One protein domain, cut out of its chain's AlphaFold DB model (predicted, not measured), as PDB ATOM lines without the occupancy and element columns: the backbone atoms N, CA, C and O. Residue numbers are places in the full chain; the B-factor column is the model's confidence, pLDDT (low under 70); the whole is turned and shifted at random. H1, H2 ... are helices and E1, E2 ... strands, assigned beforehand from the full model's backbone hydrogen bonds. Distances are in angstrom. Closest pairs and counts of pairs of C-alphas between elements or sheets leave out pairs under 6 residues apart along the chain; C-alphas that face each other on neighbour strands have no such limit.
ATOM      1  N   PHE A   2     -19.693  36.997 -28.471       81.62
ATOM      2  CA  PHE A   2     -19.034  35.951 -29.271       81.62
ATOM      3  C   PHE A   2     -17.670  35.553 -28.687       81.62
ATOM      4  O   PHE A   2     -17.432  34.377 -28.438       81.62
ATOM      5  N   THR A   3     -16.854  36.544 -28.319       82.44
ATOM      6  CA  THR A   3     -15.564  36.366 -27.631       82.44
ATOM      7  C   THR A   3     -15.675  35.568 -26.328       82.44
ATOM      8  O   THR A   3     -14.789  34.788 -25.991       82.44
ATOM      9  N   ALA A   4     -16.781  35.721 -25.593       84.31
ATOM     10  CA  ALA A   4     -17.017  34.961 -24.369       84.31
ATOM     11  C   ALA A   4     -17.348  33.492 -24.681       84.31
ATOM     12  O   ALA A   4     -16.818  32.600 -24.027       84.31
ATOM     13  N   LEU A   5     -18.146  33.227 -25.724       85.25
ATOM     14  CA  LEU A   5     -18.435  31.865 -26.190       85.25
ATOM     15  C   LEU A   5     -17.164  31.154 -26.682       85.25
ATOM     16  O   LEU A   5     -16.932  30.001 -26.330       85.25
ATOM     17  N   THR A   6     -16.311  31.844 -27.446       85.25
ATOM     18  CA  THR A   6     -15.035  31.279 -27.913       85.25
ATOM     19  C   THR A   6     -14.043  31.065 -26.773       85.25
ATOM     20  O   THR A   6     -13.261  30.121 -26.823       85.25
ATOM     21  N   ARG A   7     -14.081  31.902 -25.729       87.31
ATOM     22  CA  ARG A   7     -13.264  31.714 -24.524       87.31
ATOM     23  C   ARG A   7     -13.689  30.471 -23.746       87.31
ATOM     24  O   ARG A   7     -12.835  29.654 -23.438       87.31
ATOM     25  N   VAL A   8     -14.991  30.282 -23.519       87.31
ATOM     26  CA  VAL A   8     -15.509  29.057 -22.882       87.31
ATOM     27  C   VAL A   8     -15.126  27.819 -23.693       87.31
ATOM     28  O   VAL A   8     -14.709  26.817 -23.123       87.31
ATOM     29  N   ALA A   9     -15.190  27.889 -25.026       86.69
ATOM     30  CA  ALA A   9     -14.725  26.796 -25.876       86.69
ATOM     31  C   ALA A   9     -13.231  26.480 -25.683       86.69
ATOM     32  O   ALA A   9     -12.861  25.310 -25.574       86.69
ATOM     33  N   ALA A  10     -12.388  27.512 -25.593       88.19
ATOM     34  CA  ALA A  10     -10.962  27.352 -25.329       88.19
ATOM     35  C   ALA A  10     -10.697  26.747 -23.940       88.19
ATOM     36  O   ALA A  10      -9.876  25.837 -23.832       88.19
ATOM     37  N   ASP A  11     -11.437  27.176 -22.913       88.75
ATOM     38  CA  ASP A  11     -11.370  26.620 -21.553       88.75
ATOM     39  C   ASP A  11     -11.787  25.132 -21.521       88.75
ATOM     40  O   ASP A  11     -11.301  24.360 -20.696       88.75
ATOM     41  N   MET A  12     -12.628  24.699 -22.468       85.75
ATOM     42  CA  MET A  12     -13.007  23.296 -22.698       85.75
ATOM     43  C   MET A  12     -12.019  22.521 -23.593       85.75
ATOM     44  O   MET A  12     -12.305  21.396 -24.005       85.75
ATOM     45  N   GLY A  13     -10.860  23.101 -23.917       87.38
ATOM     46  CA  GLY A  13      -9.817  22.467 -24.727       87.38
ATOM     47  C   GLY A  13     -10.003  22.603 -26.242       87.38
ATOM     48  O   GLY A  13      -9.267  21.974 -27.001       87.38
ATOM     49  N   VAL A  14     -10.954  23.423 -26.704       89.44
ATOM     50  CA  VAL A  14     -11.197  23.668 -28.131       89.44
ATOM     51  C   VAL A  14     -10.872  25.116 -28.493       89.44
ATOM     52  O   VAL A  14     -11.707  26.010 -28.399       89.44
ATOM     53  N   SER A  15      -9.643  25.344 -28.958       89.44
ATOM     54  CA  SER A  15      -9.141  26.681 -29.302       89.44
ATOM     55  C   SER A  15      -9.492  27.149 -30.717       89.44
ATOM     56  O   SER A  15      -9.421  28.347 -30.981       89.44
ATOM     57  N   ALA A  16      -9.859  26.240 -31.624       92.31
ATOM     58  CA  ALA A  16     -10.257  26.566 -32.990       92.31
ATOM     59  C   ALA A  16     -11.195  25.504 -33.579       92.31
ATOM     60  O   ALA A  16     -11.159  24.336 -33.181       92.31
ATOM     61  N   GLY A  17     -12.008  25.895 -34.560       92.69
ATOM     62  CA  GLY A  17     -12.946  24.996 -35.229       92.69
ATOM     63  C   GLY A  17     -14.057  25.737 -35.963       92.69
ATOM     64  O   GLY A  17     -13.835  26.803 -36.536       92.69
ATOM     65  N   GLN A  18     -15.257  25.163 -35.943       94.38
ATOM     66  CA  GLN A  18     -16.485  25.789 -36.420       94.38
ATOM     67  C   GLN A  18     -17.380  26.161 -35.237       94.38
ATOM     68  O   GLN A  18     -17.469  25.441 -34.244       94.38
ATOM     69  N   ILE A  19     -18.058  27.293 -35.357       92.56
ATOM     70  CA  ILE A  19     -19.061  27.746 -34.407       92.56
ATOM     71  C   ILE A  19     -20.315  28.169 -35.159       92.56
ATOM     72  O   ILE A  19     -20.258  28.793 -36.220       92.56
ATOM     73  N   ASP A  20     -21.455  27.814 -34.591       93.00
ATOM     74  CA  ASP A  20     -22.775  28.193 -35.056       93.00
ATOM     75  C   ASP A  20     -23.517  28.861 -33.904       93.00
ATOM     76  O   ASP A  20     -24.033  28.191 -33.011       93.00
ATOM     77  N   VAL A  21     -23.497  30.189 -33.893       90.81
ATOM     78  CA  VAL A  21     -24.130  31.012 -32.863       90.81
ATOM     79  C   VAL A  21     -25.471  31.491 -33.390       90.81
ATOM     80  O   VAL A  21     -25.502  32.217 -34.379       90.81
ATOM     81  N   LEU A  22     -26.559  31.120 -32.722       89.12
ATOM     82  CA  LEU A  22     -27.933  31.444 -33.086       89.12
ATOM     83  C   LEU A  22     -28.646  32.186 -31.951       89.12
ATOM     84  O   LEU A  22     -28.802  31.672 -30.840       89.12
ATOM     85  N   PHE A  23     -29.183  33.357 -32.279       84.25
ATOM     86  CA  PHE A  23     -30.027  34.171 -31.412       84.25
ATOM     87  C   PHE A  23     -31.488  34.014 -31.823       84.25
ATOM     88  O   PHE A  23     -31.922  34.552 -32.841       84.25
ATOM     89  N   LYS A  24     -32.261  33.266 -31.029       77.88
ATOM     90  CA  LYS A  24     -33.707  33.089 -31.254       77.88
ATOM     91  C   LYS A  24     -34.551  34.189 -30.610       77.88
ATOM     92  O   LYS A  24     -35.666  34.444 -31.058       77.88
ATOM     93  N   LYS A  25     -34.033  34.833 -29.561       73.00
ATOM     94  CA  LYS A  25     -34.688  35.925 -28.834       73.00
ATOM     95  C   LYS A  25     -33.689  37.038 -28.547       73.00
ATOM     96  O   LYS A  25     -32.495  36.791 -28.383       73.00
ATOM     97  N   ILE A  26     -34.198  38.266 -28.461       71.38
ATOM     98  CA  ILE A  26     -33.412  39.401 -27.980       71.38
ATOM     99  C   ILE A  26     -33.082  39.145 -26.512       71.38
ATOM    100  O   ILE A  26     -33.975  38.967 -25.687       71.38
ATOM    101  N   VAL A  27     -31.793  39.154 -26.196       67.31
ATOM    102  CA  VAL A  27     -31.305  39.082 -24.823       67.31
ATOM    103  C   VAL A  27     -31.409  40.486 -24.220       67.31
ATOM    104  O   VAL A  27     -30.682  41.400 -24.616       67.31
ATOM    105  N   SER A  28     -32.380  40.683 -23.328       63.31
ATOM    106  CA  SER A  28     -32.709  41.994 -22.751       63.31
ATOM    107  C   SER A  28     -31.700  42.452 -21.696       63.31
ATOM    108  O   SER A  28     -31.367  43.637 -21.664       63.31
ATOM    109  N   ASN A  29     -31.173  41.533 -20.879       65.94
ATOM    110  CA  ASN A  29     -30.137  41.826 -19.890       65.94
ATOM    111  C   ASN A  29     -28.739  41.520 -20.465       65.94
ATOM    112  O   ASN A  29     -28.479  40.368 -20.810       65.94
ATOM    113  N   PRO A  30     -27.821  42.501 -20.577       65.31
ATOM    114  CA  PRO A  30     -26.440  42.231 -20.983       65.31
ATOM    115  C   PRO A  30     -25.674  41.341 -19.990       65.31
ATOM    116  O   PRO A  30     -24.671  40.746 -20.384       65.31
ATOM    117  N   ALA A  31     -26.133  41.224 -18.739       69.00
ATOM    118  CA  ALA A  31     -25.618  40.235 -17.806       69.00
ATOM    119  C   ALA A  31     -26.224  38.859 -18.115       69.00
ATOM    120  O   ALA A  31     -27.429  38.632 -17.972       69.00
ATOM    121  N   CYS A  32     -25.382  37.952 -18.598       72.69
ATOM    122  CA  CYS A  32     -25.757  36.590 -18.952       72.69
ATOM    123  C   CYS A  32     -24.723  35.610 -18.418       72.69
ATOM    124  O   CYS A  32     -23.522  35.883 -18.454       72.69
ATOM    125  N   VAL A  33     -25.197  34.435 -18.023       77.75
ATOM    126  CA  VAL A  33     -24.360  33.283 -17.710       77.75
ATOM    127  C   VAL A  33     -24.295  32.382 -18.940       77.75
ATOM    128  O   VAL A  33     -25.310  32.125 -19.594       77.75
ATOM    129  N   ILE A  34     -23.094  31.900 -19.262       81.81
ATOM    130  CA  ILE A  34     -22.906  30.866 -20.281       81.81
ATOM    131  C   ILE A  34     -23.052  29.511 -19.595       81.81
ATOM    132  O   ILE A  34     -22.266  29.178 -18.709       81.81
ATOM    133  N   GLN A  35     -24.047  28.733 -20.005       81.44
ATOM    134  CA  GLN A  35     -24.269  27.381 -19.499       81.44
ATOM    135  C   GLN A  35     -23.819  26.354 -20.536       81.44
ATOM    136  O   GLN A  35     -24.156  26.464 -21.720       81.44
ATOM    137  N   VAL A  36     -23.075  25.347 -20.079       78.25
ATOM    138  CA  VAL A  36     -22.709  24.164 -20.863       78.25
ATOM    139  C   VAL A  36     -23.743  23.090 -20.544       78.25
ATOM    140  O   VAL A  36     -23.656  22.454 -19.499       78.25
ATOM    141  N   ASP A  37     -24.755  22.924 -21.393       69.00
ATOM    142  CA  ASP A  37     -25.769  21.891 -21.176       69.00
ATOM    143  C   ASP A  37     -26.344  21.360 -22.499       69.00
ATOM    144  O   ASP A  37     -26.509  22.087 -23.482       69.00
ATOM    145  N   ASN A  38     -26.658  20.067 -22.513       57.16
ATOM    146  CA  ASN A  38     -27.342  19.381 -23.600       57.16
ATOM    147  C   ASN A  38     -28.874  19.430 -23.441       57.16
ATOM    148  O   ASN A  38     -29.582  19.279 -24.439       57.16
ATOM    149  N   SER A  39     -29.396  19.686 -22.234       58.53
ATOM    150  CA  SER A  39     -30.835  19.815 -21.944       58.53
ATOM    151  C   SER A  39     -31.331  21.261 -21.984       58.53
ATOM    152  O   SER A  39     -31.852  21.798 -21.012       58.53
ATOM    153  N   LEU A  40     -31.176  21.917 -23.134       58.88
ATOM    154  CA  LEU A  40     -31.529  23.330 -23.261       58.88
ATOM    155  C   LEU A  40     -32.991  23.547 -23.674       58.88
ATOM    156  O   LEU A  40     -33.464  22.870 -24.591       58.88
ATOM    157  N   PRO A  41     -33.690  24.535 -23.081       59.25
ATOM    158  CA  PRO A  41     -34.989  24.982 -23.570       59.25
ATOM    159  C   PRO A  41     -34.893  25.402 -25.042       59.25
ATOM    160  O   PRO A  41     -33.954  26.114 -25.424       59.25
ATOM    161  N   GLU A  42     -35.877  25.019 -25.865       59.25
ATOM    162  CA  GLU A  42     -35.904  25.309 -27.313       59.25
ATOM    163  C   GLU A  42     -35.749  26.800 -27.651       59.25
ATOM    164  O   GLU A  42     -35.309  27.148 -28.750       59.25
ATOM    165  N   GLU A  43     -36.102  27.676 -26.715       61.50
ATOM    166  CA  GLU A  43     -36.148  29.125 -26.889       61.50
ATOM    167  C   GLU A  43     -34.846  29.859 -26.529       61.50
ATOM    168  O   GLU A  43     -34.780  31.083 -26.658       61.50
ATOM    169  N   SER A  44     -33.811  29.141 -26.087       66.94
ATOM    170  CA  SER A  44     -32.535  29.745 -25.695       66.94
ATOM    171  C   SER A  44     -31.718  30.240 -26.900       66.94
ATOM    172  O   SER A  44     -31.735  29.655 -27.989       66.94
ATOM    173  N   SER A  45     -30.977  31.336 -26.704       77.25
ATOM    174  CA  SER A  45     -29.880  31.699 -27.608       77.25
ATOM    175  C   SER A  45     -28.746  30.709 -27.377       77.25
ATOM    176  O   SER A  45     -28.296  30.529 -26.245       77.25
ATOM    177  N   THR A  46     -28.322  30.039 -28.444       82.88
ATOM    178  CA  THR A  46     -27.423  28.884 -28.371       82.88
ATOM    179  C   THR A  46     -26.209  29.084 -29.256       82.88
ATOM    180  O   THR A  46     -26.282  29.734 -30.295       82.88
ATOM    181  N   ALA A  47     -25.087  28.503 -28.853       82.75
ATOM    182  CA  ALA A  47     -23.937  28.317 -29.715       82.75
ATOM    183  C   ALA A  47     -23.590  26.835 -29.769       82.75
ATOM    184  O   ALA A  47     -23.440  26.186 -28.737       82.75
ATOM    185  N   VAL A  48     -23.467  26.294 -30.973       84.38
ATOM    186  CA  VAL A  48     -22.918  24.959 -31.190       84.38
ATOM    187  C   VAL A  48     -21.474  25.133 -31.617       84.38
ATOM    188  O   VAL A  48     -21.199  25.774 -32.629       84.38
ATOM    189  N   VAL A  49     -20.561  24.572 -30.837       84.88
ATOM    190  CA  VAL A  49     -19.128  24.589 -31.127       84.88
ATOM    191  C   VAL A  49     -18.727  23.193 -31.575       84.88
ATOM    192  O   VAL A  49     -19.089  22.209 -30.927       84.88
ATOM    193  N   SER A  50     -17.995  23.098 -32.682       85.06
ATOM    194  CA  SER A  50     -17.464  21.835 -33.188       85.06
ATOM    195  C   SER A  50     -16.004  21.948 -33.621       85.06
ATOM    196  O   SER A  50     -15.588  22.907 -34.273       85.06
ATOM    197  N   SER A  51     -15.203  20.945 -33.262       87.69
ATOM    198  CA  SER A  51     -13.807  20.821 -33.683       87.69
ATOM    199  C   SER A  51     -13.365  19.361 -33.663       87.69
ATOM    200  O   SER A  51     -13.375  18.704 -32.618       87.69
ATOM    201  N   GLY A  52     -12.999  18.830 -34.832       84.19
ATOM    202  CA  GLY A  52     -12.748  17.398 -34.996       84.19
ATOM    203  C   GLY A  52     -13.960  16.574 -34.551       84.19
ATOM    204  O   GLY A  52     -15.063  16.780 -35.049       84.19
ATOM    205  N   ASN A  53     -13.754  15.681 -33.581       79.94
ATOM    206  CA  ASN A  53     -14.811  14.839 -33.005       79.94
ATOM    207  C   ASN A  53     -15.497  15.466 -31.779       79.94
ATOM    208  O   ASN A  53     -16.395  14.856 -31.203       79.94
ATOM    209  N   HIS A  54     -15.076  16.659 -31.354       80.69
ATOM    210  CA  HIS A  54     -15.679  17.348 -30.223       80.69
ATOM    211  C   HIS A  54     -16.816  18.234 -30.710       80.69
ATOM    212  O   HIS A  54     -16.629  19.081 -31.585       80.69
ATOM    213  N   GLN A  55     -17.988  18.055 -30.113       85.06
ATOM    214  CA  GLN A  55     -19.126  18.938 -30.293       85.06
ATOM    215  C   GLN A  55     -19.780  19.172 -28.938       85.06
ATOM    216  O   GLN A  55     -20.054  18.226 -28.204       85.06
ATOM    217  N   PHE A  56     -20.048  20.430 -28.618       82.44
ATOM    218  CA  PHE A  56     -20.801  20.796 -27.427       82.44
ATOM    219  C   PHE A  56     -21.679  22.007 -27.709       82.44
ATOM    220  O   PHE A  56     -21.492  22.744 -28.684       82.44
ATOM    221  N   ARG A  57     -22.682  22.176 -26.852       85.44
ATOM    222  CA  ARG A  57     -23.647  23.258 -26.939       85.44
ATOM    223  C   ARG A  57     -23.481  24.180 -25.740       85.44
ATOM    224  O   ARG A  57     -23.381  23.733 -24.603       85.44
ATOM    225  N   LEU A  58     -23.460  25.470 -26.030       85.31
ATOM    226  CA  LEU A  58     -23.487  26.551 -25.063       85.31
ATOM    227  C   LEU A  58     -24.840  27.250 -25.173       85.31
ATOM    228  O   LEU A  58     -25.375  27.400 -26.274       85.31
ATOM    229  N   SER A  59     -25.376  27.717 -24.055       83.69
ATOM    230  CA  SER A  59     -26.521  28.625 -24.049       83.69
ATOM    231  C   SER A  59     -26.244  29.866 -23.229       83.69
ATOM    232  O   SER A  59     -25.373  29.878 -22.359       83.69
ATOM    233  N   LEU A  60     -27.006  30.909 -23.534       79.81
ATOM    234  CA  LEU A  60     -27.050  32.128 -22.747       79.81
ATOM    235  C   LEU A  60     -28.316  32.111 -21.899       79.81
ATOM    236  O   LEU A  60     -29.424  32.113 -22.441       79.81
ATOM    237  N   ALA A  61     -28.133  32.128 -20.583       76.44
ATOM    238  CA  ALA A  61     -29.196  32.350 -19.618       76.44
ATOM    239  C   ALA A  61     -29.046  33.761 -19.026       76.44
ATOM    240  O   ALA A  61     -27.913  34.190 -18.788       76.44
ATOM    241  N   PRO A  62     -30.144  34.501 -18.791       70.44
ATOM    242  CA  PRO A  62     -30.083  35.752 -18.046       70.44
ATOM    243  C   PRO A  62     -29.436  35.519 -16.680       70.44
ATOM    244  O   PRO A  62     -29.758  34.545 -16.003       70.44
ATOM    245  N   ASP A  63     -28.534  36.409 -16.279       72.75
ATOM    246  CA  ASP A  63     -28.075  36.442 -14.896       72.75
ATOM    247  C   ASP A  63     -29.085  37.263 -14.082       72.75
ATOM    248  O   ASP A  63     -29.219  38.473 -14.276       72.75
TER     249      ASP A  63
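What this domain is: This is residues 2 to 63 of the 169 residues of an uncharacterized protein of Pseudomonas sihuiensis (UniProt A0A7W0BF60). One twisted sheet of four antiparallel strands makes a curved wall, and a single helix, H1, packs slantwise over one face of it. No named helix covers the other face. The printed part has 62 residues, with one named helix and four named strands in the order H1, E1, E2, E3, E4; the sheet's order is E1, E3, E4, E2, and the class is mixed, helices and strands. It is compact, with a radius of gyration of the C-alphas of 11.3 A, and elongated, spanning 33 by 20 by 15 A.

How they stand to each other: Start with H1, residues 2 to 11, where every O i to N i+4 pair is within hydrogen-bond range. It is on the sheet in a two-layer arrangement, helix on one face, at a height over the sheet of 8.7 A. It lies over E3, residues 45 to 51, and E4, residues 54 to 62, and on the local plane stands at 50 degrees to E4, slantwise to the strands. Its closest C-alphas to E3 are those of Ala 9 and Val 49, 7.2 A apart. Next look at E1, residues 17 to 22, an edge strand antiparallel to E3 at 168 degrees, with N 20 and O 48 at 2.8 A. E2, residues 32 to 36, is the other edge strand, antiparallel to E4 at 151 degrees; N 33 and O 61 are 2.8 A apart. E3 and E4 form a hairpin at 160 degrees, with N 47 and O 58 at 2.8 A.

Where its parts are: Find C-alpha 2 at (-19.034, 35.951, -29.271); from there H1 runs 14.3 A. E1 covers 16.5 A, E2 12.9 A and E3 20.3 A. E4, the longest strand, runs 26.4 A to C-alpha 62 at (-30.083, 35.752, -18.046).

The domain as a whole: The two C-alphas farthest apart are those of Ser 28 and Asn 53, at 34.1 A. The printed part has no cut, and no link is long. In this model, pLDDT is under 70 at residues 27 to 31 and 37 to 44.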